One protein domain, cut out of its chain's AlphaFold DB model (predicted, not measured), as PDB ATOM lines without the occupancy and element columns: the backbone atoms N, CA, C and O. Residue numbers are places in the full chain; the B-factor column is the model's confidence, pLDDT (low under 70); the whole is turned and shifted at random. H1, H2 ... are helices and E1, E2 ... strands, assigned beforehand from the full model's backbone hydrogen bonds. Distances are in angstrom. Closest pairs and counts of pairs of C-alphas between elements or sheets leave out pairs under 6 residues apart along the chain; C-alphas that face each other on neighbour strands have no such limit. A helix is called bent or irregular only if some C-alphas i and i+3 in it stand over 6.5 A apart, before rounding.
ATOM      1  N   ILE A   2      13.765   0.325 -38.046       88.75
ATOM      2  CA  ILE A   2      13.315   1.709 -38.370       88.75
ATOM      3  C   ILE A   2      13.789   2.773 -37.356       88.75
ATOM      4  O   ILE A   2      14.277   3.821 -37.752       88.75
ATOM      5  N   LYS A   3      13.722   2.488 -36.047       87.88
ATOM      6  CA  LYS A   3      14.248   3.393 -35.005       87.88
ATOM      7  C   LYS A   3      15.761   3.655 -35.128       87.88
ATOM      8  O   LYS A   3      16.206   4.747 -34.805       87.88
ATOM      9  N   ALA A   4      16.533   2.668 -35.582       89.81
ATOM     10  CA  ALA A   4      17.968   2.817 -35.822       89.81
ATOM     11  C   ALA A   4      18.232   3.695 -37.052       89.81
ATOM     12  O   ALA A   4      19.091   4.565 -36.987       89.81
ATOM     13  N   VAL A   5      17.437   3.531 -38.119       89.19
ATOM     14  CA  VAL A   5      17.469   4.417 -39.296       89.19
ATOM     15  C   VAL A   5      17.170   5.853 -38.891       89.19
ATOM     16  O   VAL A   5      17.975   6.738 -39.142       89.19
ATOM     17  N   LEU A   6      16.078   6.069 -38.159       86.75
ATOM     18  CA  LEU A   6      15.717   7.375 -37.615       86.75
ATOM     19  C   LEU A   6      16.882   8.022 -36.844       86.75
ATOM     20  O   LEU A   6      17.158   9.206 -37.001       86.75
ATOM     21  N   TRP A   7      17.588   7.242 -36.021       84.56
ATOM     22  CA  TRP A   7      18.698   7.747 -35.216       84.56
ATOM     23  C   TRP A   7      19.960   8.054 -36.038       84.56
ATOM     24  O   TRP A   7      20.645   9.032 -35.739       84.56
ATOM     25  N   ALA A   8      20.263   7.259 -37.068       86.31
ATOM     26  CA  ALA A   8      21.450   7.434 -37.908       86.31
ATOM     27  C   ALA A   8      21.348   8.603 -38.908       86.31
ATOM     28  O   ALA A   8      22.379   9.065 -39.392       86.31
ATOM     29  N   GLU A   9      20.130   9.063 -39.206       83.25
ATOM     30  CA  GLU A   9      19.828  10.150 -40.145       83.25
ATOM     31  C   GLU A   9      20.083  11.541 -39.532       83.25
ATOM     32  O   GLU A   9      21.221  11.989 -39.401       83.25
ATOM     33  N   THR A  10      19.024  12.255 -39.149       74.88
ATOM     34  CA  THR A  10      19.117  13.640 -38.676       74.88
ATOM     35  C   THR A  10      19.618  13.712 -37.233       74.88
ATOM     36  O   THR A  10      20.222  14.704 -36.838       74.88
ATOM     37  N   GLY A  11      19.434  12.636 -36.457       70.06
ATOM     38  CA  GLY A  11      19.840  12.537 -35.056       70.06
ATOM     39  C   GLY A  11      19.012  13.434 -34.122       70.06
ATOM     40  O   GLY A  11      18.680  14.573 -34.436       70.06
ATOM     41  N   ALA A  12      18.704  12.951 -32.914       70.25
ATOM     42  CA  ALA A  12      17.773  13.624 -31.993       70.25
ATOM     43  C   ALA A  12      18.209  15.019 -31.496       70.25
ATOM     44  O   ALA A  12      17.407  15.743 -30.913       70.25
ATOM     45  N   ARG A  13      19.480  15.395 -31.688       75.62
ATOM     46  CA  ARG A  13      20.041  16.687 -31.250       75.62
ATOM     47  C   ARG A  13      20.069  17.750 -32.351       75.62
ATOM     48  O   ARG A  13      20.415  18.892 -32.065       75.62
ATOM     49  N   HIS A  14      19.739  17.395 -33.589       78.81
ATOM     50  CA  HIS A  14      19.738  18.332 -34.707       78.81
ATOM     51  C   HIS A  14      18.378  19.033 -34.815       78.81
ATOM     52  O   HIS A  14      17.341  18.407 -34.604       78.81
ATOM     53  N   GLY A  15      18.354  20.322 -35.173       77.94
ATOM     54  CA  GLY A  15      17.106  21.100 -35.253       77.94
ATOM     55  C   GLY A  15      16.082  20.517 -36.236       77.94
ATOM     56  O   GLY A  15      14.878  20.573 -36.000       77.94
ATOM     57  N   GLU A  16      16.562  19.864 -37.295       78.88
ATOM     58  CA  GLU A  16      15.708  19.161 -38.259       78.88
ATOM     59  C   GLU A  16      15.061  17.879 -37.719       78.88
ATOM     60  O   GLU A  16      14.192  17.327 -38.380       78.88
ATOM     61  N   TRP A  17      15.407  17.397 -36.522       78.44
ATOM     62  CA  TRP A  17      14.719  16.250 -35.919       78.44
ATOM     63  C   TRP A  17      13.203  16.469 -35.828       78.44
ATOM     64  O   TRP A  17      12.408  15.548 -35.996       78.44
ATOM     65  N   TYR A  18      12.788  17.716 -35.614       77.06
ATOM     66  CA  TYR A  18      11.383  18.078 -35.478       77.06
ATOM     67  C   TYR A  18      10.662  18.265 -36.814       77.06
ATOM     68  O   TYR A  18       9.451  18.445 -36.812       77.06
ATOM     69  N   THR A  19      11.372  18.238 -37.946       75.06
ATOM     70  CA  THR A  19      10.801  18.553 -39.268       75.06
ATOM     71  C   THR A  19      11.093  17.489 -40.324       75.06
ATOM     72  O   THR A  19      10.217  17.159 -41.127       75.06
ATOM     73  N   ARG A  20      12.302  16.923 -40.310       76.88
ATOM     74  CA  ARG A  20      12.827  15.900 -41.224       76.88
ATOM     75  C   ARG A  20      13.706  14.907 -40.456       76.88
ATOM     76  O   ARG A  20      14.929  14.933 -40.585       76.88
ATOM     77  N   PRO A  21      13.113  14.051 -39.611       76.62
ATOM     78  CA  PRO A  21      13.893  13.138 -38.782       76.62
ATOM     79  C   PRO A  21      14.518  11.976 -39.575       76.62
ATOM     80  O   PRO A  21      15.494  11.394 -39.113       76.62
ATOM     81  N   MET A  22      13.995  11.660 -40.763       81.75
ATOM     82  CA  MET A  22      14.631  10.794 -41.761       81.75
ATOM     83  C   MET A  22      14.884  11.622 -43.029       81.75
ATOM     84  O   MET A  22      14.094  12.509 -43.346       81.75
ATOM     85  N   ARG A  23      16.008  11.393 -43.726       72.69
ATOM     86  CA  ARG A  23      16.366  12.143 -44.945       72.69
ATOM     87  C   ARG A  23      16.550  11.263 -46.178       72.69
ATOM     88  O   ARG A  23      16.986  11.774 -47.206       72.69
ATOM     89  N   GLY A  24      16.185   9.983 -46.141       60.78
ATOM     90  CA  GLY A  24      16.464   9.046 -47.241       60.78
ATOM     91  C   GLY A  24      15.641   9.240 -48.518       60.78
ATOM     92  O   GLY A  24      15.518   8.311 -49.299       60.78
ATOM     93  N   GLY A  25      15.098  10.436 -48.751       53.31
ATOM     94  CA  GLY A  25      14.593  10.905 -50.042       53.31
ATOM     95  C   GLY A  25      15.029  12.336 -50.391       53.31
ATOM     96  O   GLY A  25      14.494  12.910 -51.329       53.31
ATOM     97  N   ALA A  26      15.944  12.938 -49.622       48.19
ATOM     98  CA  ALA A  26      16.307  14.354 -49.735       48.19
ATOM     99  C   ALA A  26      17.482  14.635 -50.688       48.19
ATOM    100  O   ALA A  26      17.645  15.782 -51.097       48.19
ATOM    101  N   SER A  27      18.297  13.631 -51.040       46.88
ATOM    102  CA  SER A  27      19.336  13.785 -52.074       46.88
ATOM    103  C   SER A  27      18.772  13.702 -53.493       46.88
ATOM    104  O   SER A  27      19.406  14.190 -54.422       46.88
ATOM    105  N   ASP A  28      17.571  13.141 -53.651       53.25
ATOM    106  CA  ASP A  28      16.912  12.967 -54.940       53.25
ATOM    107  C   ASP A  28      15.416  13.271 -54.773       53.25
ATOM    108  O   ASP A  28      14.586  12.380 -54.562       53.25
ATOM    109  N   ASP A  29      15.077  14.569 -54.801       60.69
ATOM    110  CA  ASP A  29      13.697  15.074 -54.689       60.69
ATOM    111  C   ASP A  29      12.757  14.392 -55.718       60.69
ATOM    112  O   ASP A  29      11.541  14.332 -55.501       60.69
ATOM    113  N   ASP A  30      13.312  13.793 -56.777       66.44
ATOM    114  CA  ASP A  30      12.614  13.010 -57.796       66.44
ATOM    115  C   ASP A  30      12.145  11.631 -57.294       66.44
ATOM    116  O   ASP A  30      10.990  11.254 -57.523       66.44
ATOM    117  N   GLY A  31      12.974  10.890 -56.549       75.69
ATOM    118  CA  GLY A  31      12.686   9.511 -56.133       75.69
ATOM    119  C   GLY A  31      11.559   9.399 -55.100       75.69
ATOM    120  O   GLY A  31      10.633   8.591 -55.251       75.69
ATOM    121  N   LEU A  32      11.583  10.250 -54.068       79.69
ATOM    122  CA  LEU A  32      10.505  10.306 -53.075       79.69
ATOM    123  C   LEU A  32       9.209  10.842 -53.698       79.69
ATOM    124  O   LEU A  32       8.127  10.319 -53.427       79.69
ATOM    125  N   CYS A  33       9.291  11.849 -54.572       80.56
ATOM    126  CA  CYS A  33       8.108  12.363 -55.260       80.56
ATOM    127  C   CYS A  33       7.482  11.321 -56.198       80.56
ATOM    128  O   CYS A  33       6.256  11.201 -56.220       80.56
ATOM    129  N   ALA A  34       8.285  10.541 -56.927       83.00
ATOM    130  CA  ALA A  34       7.814   9.421 -57.742       83.00
ATOM    131  C   ALA A  34       7.084   8.372 -56.885       83.00
ATOM    132  O   ALA A  34       5.949   7.987 -57.179       83.00
ATOM    133  N   PHE A  35       7.681   7.985 -55.754       87.44
ATOM    134  CA  PHE A  35       7.053   7.079 -54.794       87.44
ATOM    135  C   PHE A  35       5.685   7.588 -54.307       87.44
ATOM    136  O   PHE A  35       4.702   6.845 -54.346       87.44
ATOM    137  N   LEU A  36       5.598   8.860 -53.902       87.00
ATOM    138  CA  LEU A  36       4.357   9.469 -53.406       87.00
ATOM    139  C   LEU A  36       3.273   9.583 -54.485       87.00
ATOM    140  O   LEU A  36       2.089   9.436 -54.190       87.00
ATOM    141  N   ARG A  37       3.660   9.777 -55.751       85.75
ATOM    142  CA  ARG A  37       2.736   9.741 -56.899       85.75
ATOM    143  C   ARG A  37       2.228   8.330 -57.213       85.75
ATOM    144  O   ARG A  37       1.359   8.176 -58.067       85.75
ATOM    145  N   GLY A  38       2.744   7.306 -56.532       82.06
ATOM    146  CA  GLY A  38       2.403   5.912 -56.788       82.06
ATOM    147  C   GLY A  38       2.995   5.397 -58.096       82.06
ATOM    148  O   GLY A  38       2.418   4.505 -58.712       82.06
ATOM    149  N   THR A  39       4.113   5.971 -58.545       81.81
ATOM    150  CA  THR A  39       4.920   5.386 -59.615       81.81
ATOM    151  C   THR A  39       5.987   4.472 -59.004       81.81
ATOM    152  O   THR A  39       6.267   4.516 -57.805       81.81
ATOM    153  N   GLU A  40       6.556   3.579 -59.817       82.19
ATOM    154  CA  GLU A  40       7.638   2.666 -59.399       82.19
ATOM    155  C   GLU A  40       7.343   1.738 -58.200       82.19
ATOM    156  O   GLU A  40       8.255   1.358 -57.465       82.19
ATOM    157  N   GLY A  41       6.088   1.340 -57.990       86.62
ATOM    158  CA  GLY A  41       5.713   0.411 -56.920       86.62
ATOM    159  C   GLY A  41       5.224   1.091 -55.641       86.62
ATOM    160  O   GLY A  41       4.751   0.393 -54.742       86.62
ATOM    161  N   GLY A  42       5.261   2.427 -55.553       88.88
ATOM    162  CA  GLY A  42       4.684   3.164 -54.423       88.88
ATOM    163  C   GLY A  42       3.195   2.869 -54.210       88.88
ATOM    164  O   GLY A  42       2.722   2.801 -53.075       88.88
ATOM    165  N   GLU A  43       2.464   2.561 -55.285       90.25
ATOM    166  CA  GLU A  43       1.051   2.186 -55.265       90.25
ATOM    167  C   GLU A  43       0.743   0.902 -54.480       90.25
ATOM    168  O   GLU A  43      -0.408   0.731 -54.062       90.25
ATOM    169  N   LEU A  44       1.753   0.038 -54.301       93.50
ATOM    170  CA  LEU A  44       1.696  -1.233 -53.569       93.50
ATOM    171  C   LEU A  44       2.152  -1.102 -52.110       93.50
ATOM    172  O   LEU A  44       1.890  -1.997 -51.312       93.50
ATOM    173  N   ILE A  45       2.842  -0.012 -51.772       94.69
ATOM    174  CA  ILE A  45       3.379   0.240 -50.431       94.69
ATOM    175  C   ILE A  45       2.463   1.182 -49.651       94.69
ATOM    176  O   ILE A  45       2.180   0.937 -48.481       94.69
ATOM    177  N   ILE A  46       1.982   2.256 -50.289       91.94
ATOM    178  CA  ILE A  46       1.150   3.272 -49.638       91.94
ATOM    179  C   ILE A  46      -0.286   2.743 -49.505       91.94
ATOM    180  O   ILE A  46      -0.960   2.540 -50.526       91.94
ATOM    181  N   PRO A  47      -0.811   2.571 -48.274       91.06
ATOM    182  CA  PRO A  47      -2.185   2.127 -48.089       91.06
ATOM    183  C   PRO A  47      -3.177   3.132 -48.696       91.06
ATOM    184  O   PRO A  47      -2.936   4.340 -48.612       91.06
ATOM    185  N   PRO A  48      -4.327   2.689 -49.245       89.75
ATOM    186  CA  PRO A  48      -5.293   3.580 -49.896       89.75
ATOM    187  C   PRO A  48      -5.709   4.792 -49.052       89.75
ATOM    188  O   PRO A  48      -5.793   5.896 -49.583       89.75
ATOM    189  N   ALA A  49      -5.880   4.611 -47.737       90.69
ATOM    190  CA  ALA A  49      -6.252   5.678 -46.805       90.69
ATOM    191  C   ALA A  49      -5.221   6.823 -46.718       90.69
ATOM    192  O   ALA A  49      -5.570   7.938 -46.344       90.69
ATOM    193  N   TRP A  50      -3.960   6.564 -47.074       89.88
ATOM    194  CA  TRP A  50      -2.872   7.541 -47.007       89.88
ATOM    195  C   TRP A  50      -2.563   8.207 -48.350       89.88
ATOM    196  O   TRP A  50      -1.887   9.234 -48.357       89.88
ATOM    197  N   LYS A  51      -3.077   7.690 -49.476       86.44
ATOM    198  CA  LYS A  51      -2.746   8.196 -50.824       86.44
ATOM    199  C   LYS A  51      -3.119   9.664 -51.034       86.44
ATOM    200  O   LYS A  51      -2.399  10.381 -51.712       86.44
ATOM    201  N   LEU A  52      -4.218  10.116 -50.432       87.50
ATOM    202  CA  LEU A  52      -4.660  11.514 -50.521       87.50
ATOM    203  C   LEU A  52      -4.013  12.422 -49.463       87.50
ATOM    204  O   LEU A  52      -4.142  13.639 -49.542       87.50
ATOM    205  N   LEU A  53      -3.333  11.842 -48.469       88.56
ATOM    206  CA  LEU A  53      -2.730  12.571 -47.351       88.56
ATOM    207  C   LEU A  53      -1.227  12.791 -47.548       88.56
ATOM    208  O   LEU A  53      -0.719  13.857 -47.200       88.56
ATOM    209  N   LEU A  54      -0.523  11.806 -48.110       87.12
ATOM    210  CA  LEU A  54       0.918  11.851 -48.372       87.12
ATOM    211  C   LEU A  54       1.202  12.464 -49.751       87.12
ATOM    212  O   LEU A  54       1.654  11.796 -50.674       87.12
ATOM    213  N   LEU A  55       0.917  13.758 -49.886       84.88
ATOM    214  CA  LEU A  55       1.222  14.546 -51.078       84.88
ATOM    215  C   LEU A  55       2.559  15.271 -50.892       84.88
ATOM    216  O   LEU A  55       2.909  15.657 -49.779       84.88
ATOM    217  N   SER A  56       3.284  15.545 -51.979       80.62
ATOM    218  CA  SER A  56       4.598  16.209 -51.911       80.62
ATOM    219  C   SER A  56       4.582  17.523 -51.112       80.62
ATOM    220  O   SER A  56       5.544  17.825 -50.412       80.62
ATOM    221  N   GLY A  57       3.491  18.297 -51.175       79.81
ATOM    222  CA  GLY A  57       3.343  19.540 -50.408       79.81
ATOM    223  C   GLY A  57       3.058  19.328 -48.915       79.81
ATOM    224  O   GLY A  57       3.594  20.049 -48.074       79.81
ATOM    225  N   SER A  58       2.250  18.322 -48.564       82.69
ATOM    226  CA  SER A  58       1.898  18.039 -47.167       82.69
ATOM    227  C   SER A  58       3.039  17.344 -46.424       82.69
ATOM    228  O   SER A  58       3.280  17.645 -45.259       82.69
ATOM    229  N   VAL A  59       3.794  16.480 -47.108       84.06
ATOM    230  CA  VAL A  59       4.984  15.805 -46.566       84.06
ATOM    231  C   VAL A  59       6.072  16.813 -46.182       84.06
ATOM    232  O   VAL A  59       6.748  16.618 -45.187       84.06
ATOM    233  N   ARG A  60       6.220  17.936 -46.896       77.62
ATOM    234  CA  ARG A  60       7.255  18.941 -46.574       77.62
ATOM    235  C   ARG A  60       6.935  19.811 -45.358       77.62
ATOM    236  O   ARG A  60       7.845  20.431 -44.816       77.62
ATOM    237  N   THR A  61       5.667  19.892 -44.962       77.94
ATOM    238  CA  THR A  61       5.189  20.829 -43.932       77.94
ATOM    239  C   THR A  61       4.713  20.136 -42.657       77.94
ATOM    240  O   THR A  61       4.485  20.805 -41.652       77.94
ATOM    241  N   ARG A  62       4.579  18.803 -42.675       84.94
ATOM    242  CA  ARG A  62       4.039  18.006 -41.569       84.94
ATOM    243  C   ARG A  62       5.016  16.893 -41.183       84.94
ATOM    244  O   ARG A  62       5.089  15.895 -41.903       84.94
ATOM    245  N   PRO A  63       5.737  17.015 -40.055       80.94
ATOM    246  CA  PRO A  63       6.773  16.059 -39.651       80.94
ATOM    247  C   PRO A  63       6.268  14.614 -39.553       80.94
ATOM    248  O   PRO A  63       6.971  13.658 -39.882       80.94
ATOM    249  N   GLU A  64       5.016  14.433 -39.136       85.94
ATOM    250  CA  GLU A  64       4.380  13.128 -39.036       85.94
ATOM    251  C   GLU A  64       4.090  12.498 -40.409       85.94
ATOM    252  O   GLU A  64       3.998  11.270 -40.514       85.94
ATOM    253  N   TYR A  65       3.939  13.309 -41.458       88.19
ATOM    254  CA  TYR A  65       3.805  12.837 -42.836       88.19
ATOM    255  C   TYR A  65       5.171  12.596 -43.465       88.19
ATOM    256  O   TYR A  65       5.305  11.592 -44.158       88.19
ATOM    257  N   THR A  66       6.176  13.420 -43.151       84.50
ATOM    258  CA  THR A  66       7.586  13.162 -43.486       84.50
ATOM    259  C   THR A  66       7.992  11.770 -43.038       84.50
ATOM    260  O   THR A  66       8.308  10.919 -43.862       84.50
ATOM    261  N   LEU A  67       7.818  11.472 -41.747       85.31
ATOM    262  CA  LEU A  67       8.190  10.175 -41.191       85.31
ATOM    263  C   LEU A  67       7.472   9.006 -41.883       85.31
ATOM    264  O   LEU A  67       8.074   7.968 -42.144       85.31
ATOM    265  N   ARG A  68       6.177   9.150 -42.190       90.25
ATOM    266  CA  ARG A  68       5.408   8.107 -42.893       90.25
ATOM    267  C   ARG A  68       5.878   7.918 -44.329       90.25
ATOM    268  O   ARG A  68       5.979   6.778 -44.778       90.25
ATOM    269  N   ALA A  69       6.140   9.017 -45.030       89.19
ATOM    270  CA  ALA A  69       6.654   9.000 -46.389       89.19
ATOM    271  C   ALA A  69       8.030   8.329 -46.433       89.19
ATOM    272  O   ALA A  69       8.214   7.415 -47.230       89.19
ATOM    273  N   ASP A  70       8.933   8.683 -45.520       87.12
ATOM    274  CA  ASP A  70      10.287   8.129 -45.453       87.12
ATOM    275  C   ASP A  70      10.293   6.644 -45.080       87.12
ATOM    276  O   ASP A  70      11.007   5.850 -45.690       87.12
ATOM    277  N   VAL A  71       9.446   6.224 -44.133       90.62
ATOM    278  CA  VAL A  71       9.264   4.796 -43.820       90.62
ATOM    279  C   VAL A  71       8.706   4.044 -45.030       90.62
ATOM    280  O   VAL A  71       9.181   2.956 -45.350       90.62
ATOM    281  N   GLY A  72       7.718   4.613 -45.724       91.88
ATOM    282  CA  GLY A  72       7.179   4.033 -46.951       91.88
ATOM    283  C   GLY A  72       8.232   3.932 -48.058       91.88
ATOM    284  O   GLY A  72       8.333   2.901 -48.719       91.88
ATOM    285  N   TYR A  73       9.056   4.962 -48.221       90.38
ATOM    286  CA  TYR A  73      10.122   4.987 -49.210       90.38
ATOM    287  C   TYR A  73      11.212   3.959 -48.893       90.38
ATOM    288  O   TYR A  73      11.602   3.192 -49.773       90.38
ATOM    289  N   LEU A  74      11.620   3.846 -47.625       91.44
ATOM    290  CA  LEU A  74      12.503   2.777 -47.158       91.44
ATOM    291  C   LEU A  74      11.925   1.397 -47.501       91.44
ATOM    292  O   LEU A  74      12.627   0.552 -48.052       91.44
ATOM    293  N   LEU A  75      10.634   1.171 -47.240       93.94
ATOM    294  CA  LEU A  75       9.975  -0.082 -47.613       93.94
ATOM    295  C   LEU A  75       9.991  -0.303 -49.132       93.94
ATOM    296  O   LEU A  75      10.312  -1.407 -49.567       93.94
ATOM    297  N   LYS A  76       9.738   0.725 -49.953       93.44
ATOM    298  CA  LYS A  76       9.865   0.623 -51.420       93.44
ATOM    299  C   LYS A  76      11.263   0.183 -51.834       93.44
ATOM    300  O   LYS A  76      11.386  -0.682 -52.697       93.44
ATOM    301  N   GLN A  77      12.306   0.727 -51.210       91.75
ATOM    302  CA  GLN A  77      13.690   0.350 -51.508       91.75
ATOM    303  C   GLN A  77      14.007  -1.105 -51.137       91.75
ATOM    304  O   GLN A  77      14.833  -1.756 -51.784       91.75
ATOM    305  N   MET A  78      13.331  -1.635 -50.117       94.94
ATOM    306  CA  MET A  78      13.490  -3.018 -49.663       94.94
ATOM    307  C   MET A  78      12.579  -4.011 -50.395       94.94
ATOM    308  O   MET A  78      12.790  -5.218 -50.286       94.94
ATOM    309  N   ALA A  79      11.587  -3.549 -51.153       96.06
ATOM    310  CA  ALA A  79      10.667  -4.417 -51.875       96.06
ATOM    311  C   ALA A  79      11.299  -4.995 -53.155       96.06
ATOM    312  O   ALA A  79      12.010  -4.321 -53.904       96.06
ATOM    313  N   LEU A  80      11.010  -6.269 -53.426       95.69
ATOM    314  CA  LEU A  80      11.278  -6.914 -54.707       95.69
ATOM    315  C   LEU A  80       9.992  -6.901 -55.531       95.69
ATOM    316  O   LEU A  80       8.972  -7.440 -55.097       95.69
ATOM    317  N   PHE A  81      10.046  -6.298 -56.717       94.69
ATOM    318  CA  PHE A  81       8.897  -6.186 -57.609       94.69
ATOM    319  C   PHE A  81       9.033  -7.117 -58.811       94.69
ATOM    320  O   PHE A  81      10.103  -7.228 -59.405       94.69
ATOM    321  N   SER A  82       7.917  -7.718 -59.215       95.00
ATOM    322  CA  SER A  82       7.800  -8.431 -60.486       95.00
ATOM    323  C   SER A  82       6.449  -8.153 -61.135       95.00
ATOM    324  O   SER A  82       5.477  -7.817 -60.455       95.00
ATOM    325  N   HIS A  83       6.380  -8.291 -62.456       94.12
ATOM    326  CA  HIS A  83       5.118  -8.283 -63.185       94.12
ATOM    327  C   HIS A  83       4.580  -9.708 -63.234       94.12
ATOM    328  O   HIS A  83       5.217 -10.595 -63.792       94.12
ATOM    329  N   GLY A 149       8.662 -10.294 -52.760       96.75
ATOM    330  CA  GLY A 149       9.496 -10.530 -51.599       96.75
ATOM    331  C   GLY A 149      10.057  -9.237 -51.039       96.75
ATOM    332  O   GLY A 149       9.839  -8.149 -51.578       96.75
ATOM    333  N   TRP A 150      10.811  -9.391 -49.961       96.50
ATOM    334  CA  TRP A 150      11.495  -8.308 -49.274       96.50
ATOM    335  C   TRP A 150      12.969  -8.653 -49.165       96.50
ATOM    336  O   TRP A 150      13.335  -9.798 -48.898       96.50
ATOM    337  N   ARG A 151      13.817  -7.658 -49.388       95.62
ATOM    338  CA  ARG A 151      15.241  -7.745 -49.085       95.62
ATOM    339  C   ARG A 151      15.428  -7.808 -47.572       95.62
ATOM    340  O   ARG A 151      14.590  -7.311 -46.816       95.62
ATOM    341  N   ALA A 152      16.536  -8.403 -47.144       93.94
ATOM    342  CA  ALA A 152      16.905  -8.409 -45.740       93.94
ATOM    343  C   ALA A 152      17.080  -6.968 -45.240       93.94
ATOM    344  O   ALA A 152      17.702  -6.132 -45.895       93.94
ATOM    345  N   MET A 153      16.509  -6.678 -44.074       91.00
ATOM    346  CA  MET A 153      16.518  -5.349 -43.460       91.00
ATOM    347  C   MET A 153      17.824  -5.136 -42.673       91.00
ATOM    348  O   MET A 153      17.805  -4.852 -41.476       91.00
ATOM    349  N   GLU A 154      18.948  -5.353 -43.350       93.31
ATOM    350  CA  GLU A 154      20.311  -5.282 -42.817       93.31
ATOM    351  C   GLU A 154      20.921  -3.904 -43.072       93.31
ATOM    352  O   GLU A 154      20.557  -3.217 -44.030       93.31
ATOM    353  N   ALA A 155      21.861  -3.491 -42.221       92.69
ATOM    354  CA  ALA A 155      22.447  -2.157 -42.279       92.69
ATOM    355  C   ALA A 155      23.122  -1.872 -43.629       92.69
ATOM    356  O   ALA A 155      22.958  -0.789 -44.180       92.69
ATOM    357  N   GLU A 156      23.821  -2.859 -44.181       92.25
ATOM    358  CA  GLU A 156      24.516  -2.798 -45.465       92.25
ATOM    359  C   GLU A 156      23.522  -2.652 -46.622       92.25
ATOM    360  O   GLU A 156      23.689  -1.800 -47.495       92.25
ATOM    361  N   THR A 157      22.439  -3.435 -46.596       92.88
ATOM    362  CA  THR A 157      21.388  -3.376 -47.621       92.88
ATOM    363  C   THR A 157      20.653  -2.034 -47.588       92.88
ATOM    364  O   THR A 157      20.369  -1.460 -48.641       92.88
ATOM    365  N   ILE A 158      20.355  -1.516 -46.393       92.00
ATOM    366  CA  ILE A 158      19.717  -0.206 -46.221       92.00
ATOM    367  C   ILE A 158      20.665   0.900 -46.683       92.00
ATOM    368  O   ILE A 158      20.251   1.757 -47.459       92.00
ATOM    369  N   ALA A 159      21.937   0.860 -46.282       89.88
ATOM    370  CA  ALA A 159      22.934   1.838 -46.708       89.88
ATOM    371  C   ALA A 159      23.057   1.910 -48.231       89.88
ATOM    372  O   ALA A 159      23.034   2.996 -48.791       89.88
ATOM    373  N   GLN A 160      23.091   0.760 -48.906       88.56
ATOM    374  CA  GLN A 160      23.225   0.699 -50.360       88.56
ATOM    375  C   GLN A 160      22.016   1.275 -51.121       88.56
ATOM    376  O   GLN A 160      22.157   1.681 -52.272       88.56
ATOM    377  N   ARG A 161      20.810   1.234 -50.542       87.88
ATOM    378  CA  ARG A 161      19.553   1.484 -51.282       87.88
ATOM    379  C   ARG A 161      18.763   2.695 -50.818       87.88
ATOM    380  O   ARG A 161      17.901   3.172 -51.547       87.88
ATOM    381  N   TYR A 162      18.991   3.109 -49.586       84.19
ATOM    382  CA  TYR A 162      18.269   4.184 -48.919       84.19
ATOM    383  C   TYR A 162      19.227   5.214 -48.316       84.19
ATOM    384  O   TYR A 162      18.868   6.382 -48.217       84.19
ATOM    385  N   GLY A 163      20.417   4.770 -47.897       70.69
ATOM    386  CA  GLY A 163      21.417   5.610 -47.250       70.69
ATOM    387  C   GLY A 163      21.958   6.730 -48.137       70.69
ATOM    388  O   GLY A 163      21.817   6.725 -49.359       70.69
ATOM    389  N   SER A 164      22.570   7.703 -47.470       66.38
ATOM    390  CA  SER A 164      23.201   8.879 -48.062       66.38
ATOM    391  C   SER A 164      24.599   8.578 -48.615       66.38
ATOM    392  O   SER A 164      25.132   7.485 -48.433       66.38
ATOM    393  N   ASP A 165      25.251   9.593 -49.185       71.31
ATOM    394  CA  ASP A 165      26.670   9.572 -49.582       71.31
ATOM    395  C   ASP A 165      27.655   9.427 -48.393       71.31
ATOM    396  O   ASP A 165      28.855   9.666 -48.530       71.31
ATOM    397  N   ASP A 166      27.170   9.060 -47.200       82.44
ATOM    398  CA  ASP A 166      27.982   8.825 -46.010       82.44
ATOM    399  C   ASP A 166      28.559   7.394 -46.009       82.44
ATOM    400  O   ASP A 166      27.828   6.425 -45.764       82.44
ATOM    401  N   PRO A 167      29.885   7.223 -46.173       86.12
ATOM    402  CA  PRO A 167      30.513   5.902 -46.187       86.12
ATOM    403  C   PRO A 167      30.403   5.162 -44.843       86.12
ATOM    404  O   PRO A 167      30.603   3.949 -44.786       86.12
ATOM    405  N   LEU A 168      30.081   5.859 -43.747       90.00
ATOM    406  CA  LEU A 168      29.928   5.271 -42.415       90.00
ATOM    407  C   LEU A 168      28.479   4.908 -42.076       90.00
ATOM    408  O   LEU A 168      28.223   4.412 -40.974       90.00
ATOM    409  N   TYR A 169      27.532   5.117 -42.991       89.00
ATOM    410  CA  TYR A 169      26.105   4.972 -42.712       89.00
ATOM    411  C   TYR A 169      25.725   3.566 -42.214       89.00
ATOM    412  O   TYR A 169      25.070   3.429 -41.180       89.00
ATOM    413  N   ALA A 170      26.221   2.501 -42.857       92.81
ATOM    414  CA  ALA A 170      25.987   1.123 -42.402       92.81
ATOM    415  C   ALA A 170      26.537   0.871 -40.983       92.81
ATOM    416  O   ALA A 170      25.899   0.223 -40.153       92.81
ATOM    417  N   THR A 171      27.712   1.420 -40.665       94.19
ATOM    418  CA  THR A 171      28.318   1.297 -39.331       94.19
ATOM    419  C   THR A 171      27.495   2.026 -38.273       94.19
ATOM    420  O   THR A 171      27.232   1.457 -37.212       94.19
ATOM    421  N   LYS A 172      27.011   3.239 -38.573       91.12
ATOM    422  CA  LYS A 172      26.103   3.991 -37.693       91.12
ATOM    423  C   LYS A 172      24.805   3.226 -37.440       91.12
ATOM    424  O   LYS A 172      24.371   3.136 -36.293       91.12
ATOM    425  N   LEU A 173      24.218   2.631 -38.483       91.94
ATOM    426  CA  LEU A 173      23.003   1.824 -38.366       91.94
ATOM    427  C   LEU A 173      23.191   0.600 -37.471       91.94
ATOM    428  O   LEU A 173      22.352   0.370 -36.600       91.94
ATOM    429  N   ARG A 174      24.275  -0.169 -37.652       94.25
ATOM    430  CA  ARG A 174      24.570  -1.335 -36.796       94.25
ATOM    431  C   ARG A 174      24.711  -0.926 -35.341       94.25
ATOM    432  O   ARG A 174      24.032  -1.488 -34.488       94.25
ATOM    433  N   TYR A 175      25.516   0.103 -35.080       93.19
ATOM    434  CA  TYR A 175      25.702   0.627 -33.731       93.19
ATOM    435  C   TYR A 175      24.368   1.046 -33.099       93.19
ATOM    436  O   TYR A 175      24.022   0.591 -32.009       93.19
ATOM    437  N   ALA A 176      23.578   1.863 -33.803       90.81
ATOM    438  CA  ALA A 176      22.278   2.316 -33.317       90.81
ATOM    439  C   ALA A 176      21.324   1.140 -33.061       90.81
ATOM    440  O   ALA A 176      20.612   1.123 -32.056       90.81
ATOM    441  N   PHE A 177      21.312   0.142 -33.947       91.94
ATOM    442  CA  PHE A 177      20.481  -1.046 -33.797       91.94
ATOM    443  C   PHE A 177      20.877  -1.869 -32.567       91.94
ATOM    444  O   PHE A 177      20.008  -2.186 -31.757       91.94
ATOM    445  N   GLU A 178      22.169  -2.134 -32.367       92.50
ATOM    446  CA  GLU A 178      22.672  -2.852 -31.192       92.50
ATOM    447  C   GLU A 178      22.344  -2.137 -29.879       92.50
ATOM    448  O   GLU A 178      21.905  -2.775 -28.922       92.50
ATOM    449  N   VAL A 179      22.540  -0.816 -29.820       91.06
ATOM    450  CA  VAL A 179      22.241  -0.025 -28.618       91.06
ATOM    451  C   VAL A 179      20.748  -0.075 -28.292       91.06
ATOM    452  O   VAL A 179      20.379  -0.254 -27.132       91.06
ATOM    453  N   ILE A 180      19.882   0.037 -29.303       88.56
ATOM    454  CA  ILE A 180      18.427  -0.055 -29.121       88.56
ATOM    455  C   ILE A 180      18.019  -1.442 -28.612       88.56
ATOM    456  O   ILE A 180      17.175  -1.531 -27.723       88.56
ATOM    457  N   GLU A 181      18.583  -2.517 -29.161       89.00
ATOM    458  CA  GLU A 181      18.261  -3.884 -28.732       89.00
ATOM    459  C   GLU A 181      18.734  -4.152 -27.297       89.00
ATOM    460  O   GLU A 181      17.960  -4.649 -26.480       89.00
ATOM    461  N   LYS A 182      19.953  -3.722 -26.942       87.00
ATOM    462  CA  LYS A 182      20.465  -3.805 -25.562       87.00
ATOM    463  C   LYS A 182      19.608  -3.001 -24.581       87.00
ATOM    464  O   LYS A 182      19.312  -3.485 -23.496       87.00
ATOM    465  N   GLY A 183      19.173  -1.802 -24.969       78.75
ATOM    466  CA  GLY A 183      18.313  -0.953 -24.141       78.75
ATOM    467  C   GLY A 183      16.919  -1.539 -23.894       78.75
ATOM    468  O   GLY A 183      16.362  -1.330 -22.824       78.75
ATOM    469  N   LYS A 184      16.366  -2.303 -24.845       71.75
ATOM    470  CA  LYS A 184      15.103  -3.036 -24.646       71.75
ATOM    471  C   LYS A 184      15.252  -4.241 -23.725       71.75
ATOM    472  O   LYS A 184      14.308  -4.567 -23.029       71.75
ATOM    473  N   ALA A 185      16.400  -4.915 -23.754       61.03
ATOM    474  CA  ALA A 185      16.653  -6.071 -22.895       61.03
ATOM    475  C   ALA A 185      16.841  -5.685 -21.414       61.03
ATOM    476  O   ALA A 185      16.769  -6.546 -20.544       61.03
ATOM    477  N   ALA A 186      17.102  -4.403 -21.138       51.88
ATOM    478  CA  ALA A 186      17.310  -3.853 -19.801       51.88
ATOM    479  C   ALA A 186      16.067  -3.151 -19.207       51.88
ATOM    480  O   ALA A 186      16.167  -2.607 -18.108       51.88
ATOM    481  N   ALA A 187      14.939  -3.124 -19.929       49.72
ATOM    482  CA  ALA A 187      13.683  -2.470 -19.546       49.72
ATOM    483  C   ALA A 187      12.567  -3.502 -19.344       49.72
ATOM    484  O   ALA A 187      11.722  -3.265 -18.453       49.72
TER     485      ALA A 187
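This is residues 2 to 83 and 149 to 187 of the 187 residues of the protein "Peptidoglycan-binding protein" of Pluralibacter gergoviae (UniProt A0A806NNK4). One helix, H6, runs through the middle, with short helices H3, H4 and H5 packed round one side of it and a second group, H1, H7 and H8, on the other side. In that second group H7 and the long H8 make a helical hairpin with H1 crossing H8, and residues 182 to 187 stick out. The printed part has 121 residues with eight named helices and one named strand, in the order H1, H2, H3, H4, H5, H6, E1, H7, H8; it is mostly helix, and its helix packing is mostly crossed. It is compact, with a radius of gyration of the C-alphas of 14.5 A and spans of 40 by 35 by 31 A.

Find C-alpha 2 at (13.315, 1.709, -38.370), where H1 begins; it runs to residue 8. H2 is residues 15 to 18, neither bent nor irregular, but only just: C-alphas 15 and 18 are 6.5 A apart. Next come H3, residues 29 to 36 and 11.0 A long, H4, residues 42 to 45, and H5, residues 56 to 61. H6 starts at C-alpha 63, at (6.773, 16.059, -39.651), and reaches residue 78, 22.6 A away. E1, residues 79 to 83, is 13.2 A long. Beyond the cut are H7, residues 155 to 161, and H8, residues 169 to 185, 24.6 A long, ending at C-alpha 185, (16.653, -6.071, -22.895).

Begin at the hub, H6. With residues 69 to 76 alone it touches H3, about perpendicular at 87 degrees; their closest C-alphas, of Leu 32 and Tyr 73, are 6.6 A apart. With residues 72 to 76 alone it touches H4, closest at Ile 45 and Gly 72, C-alphas 6.4 A apart. H5 touches H6 only at the corner, the C-alphas of Val 59 and Thr 66 being 4.8 A apart. H7 touches residues 74 to 78 of H6 alone, closest at Gln 77 and Arg 161, C-alphas 6.0 A apart. H7 and H8 form a helical hairpin, a steep tilt of 43 degrees, opposite ways, with C-alphas 155 and 170 closest at 4.8 A. H1 touches H8 at a steep tilt of 56 degrees, closest at Ala 4 and Ala 176, C-alphas 5.0 A apart. H2 touches no helix; H6 and H8 are apart. E1 pairs with no named strand, but its residues 79 to 80 pair antiparallel with residues 149 to 150. Every O i to N i+4 pair is within hydrogen-bond range in H1, H3, H6, H7 and H8; H5 has 0 of 2, with 1 of 3 O i to N i+3 pairs, and H2 and H4 are too short for an i+4 pair.

Look for the farthest C-alphas at His 83 and Ala 186, 45.3 A apart. Residues 84 to 148 are not printed, and C-alphas 83 and 149 are 12.6 A apart across the cut. Of the links printed whole, none is long. The mean pLDDT of the printed part is 83.8; residues 24 to 30, 164 and 185 to 187 are under 70.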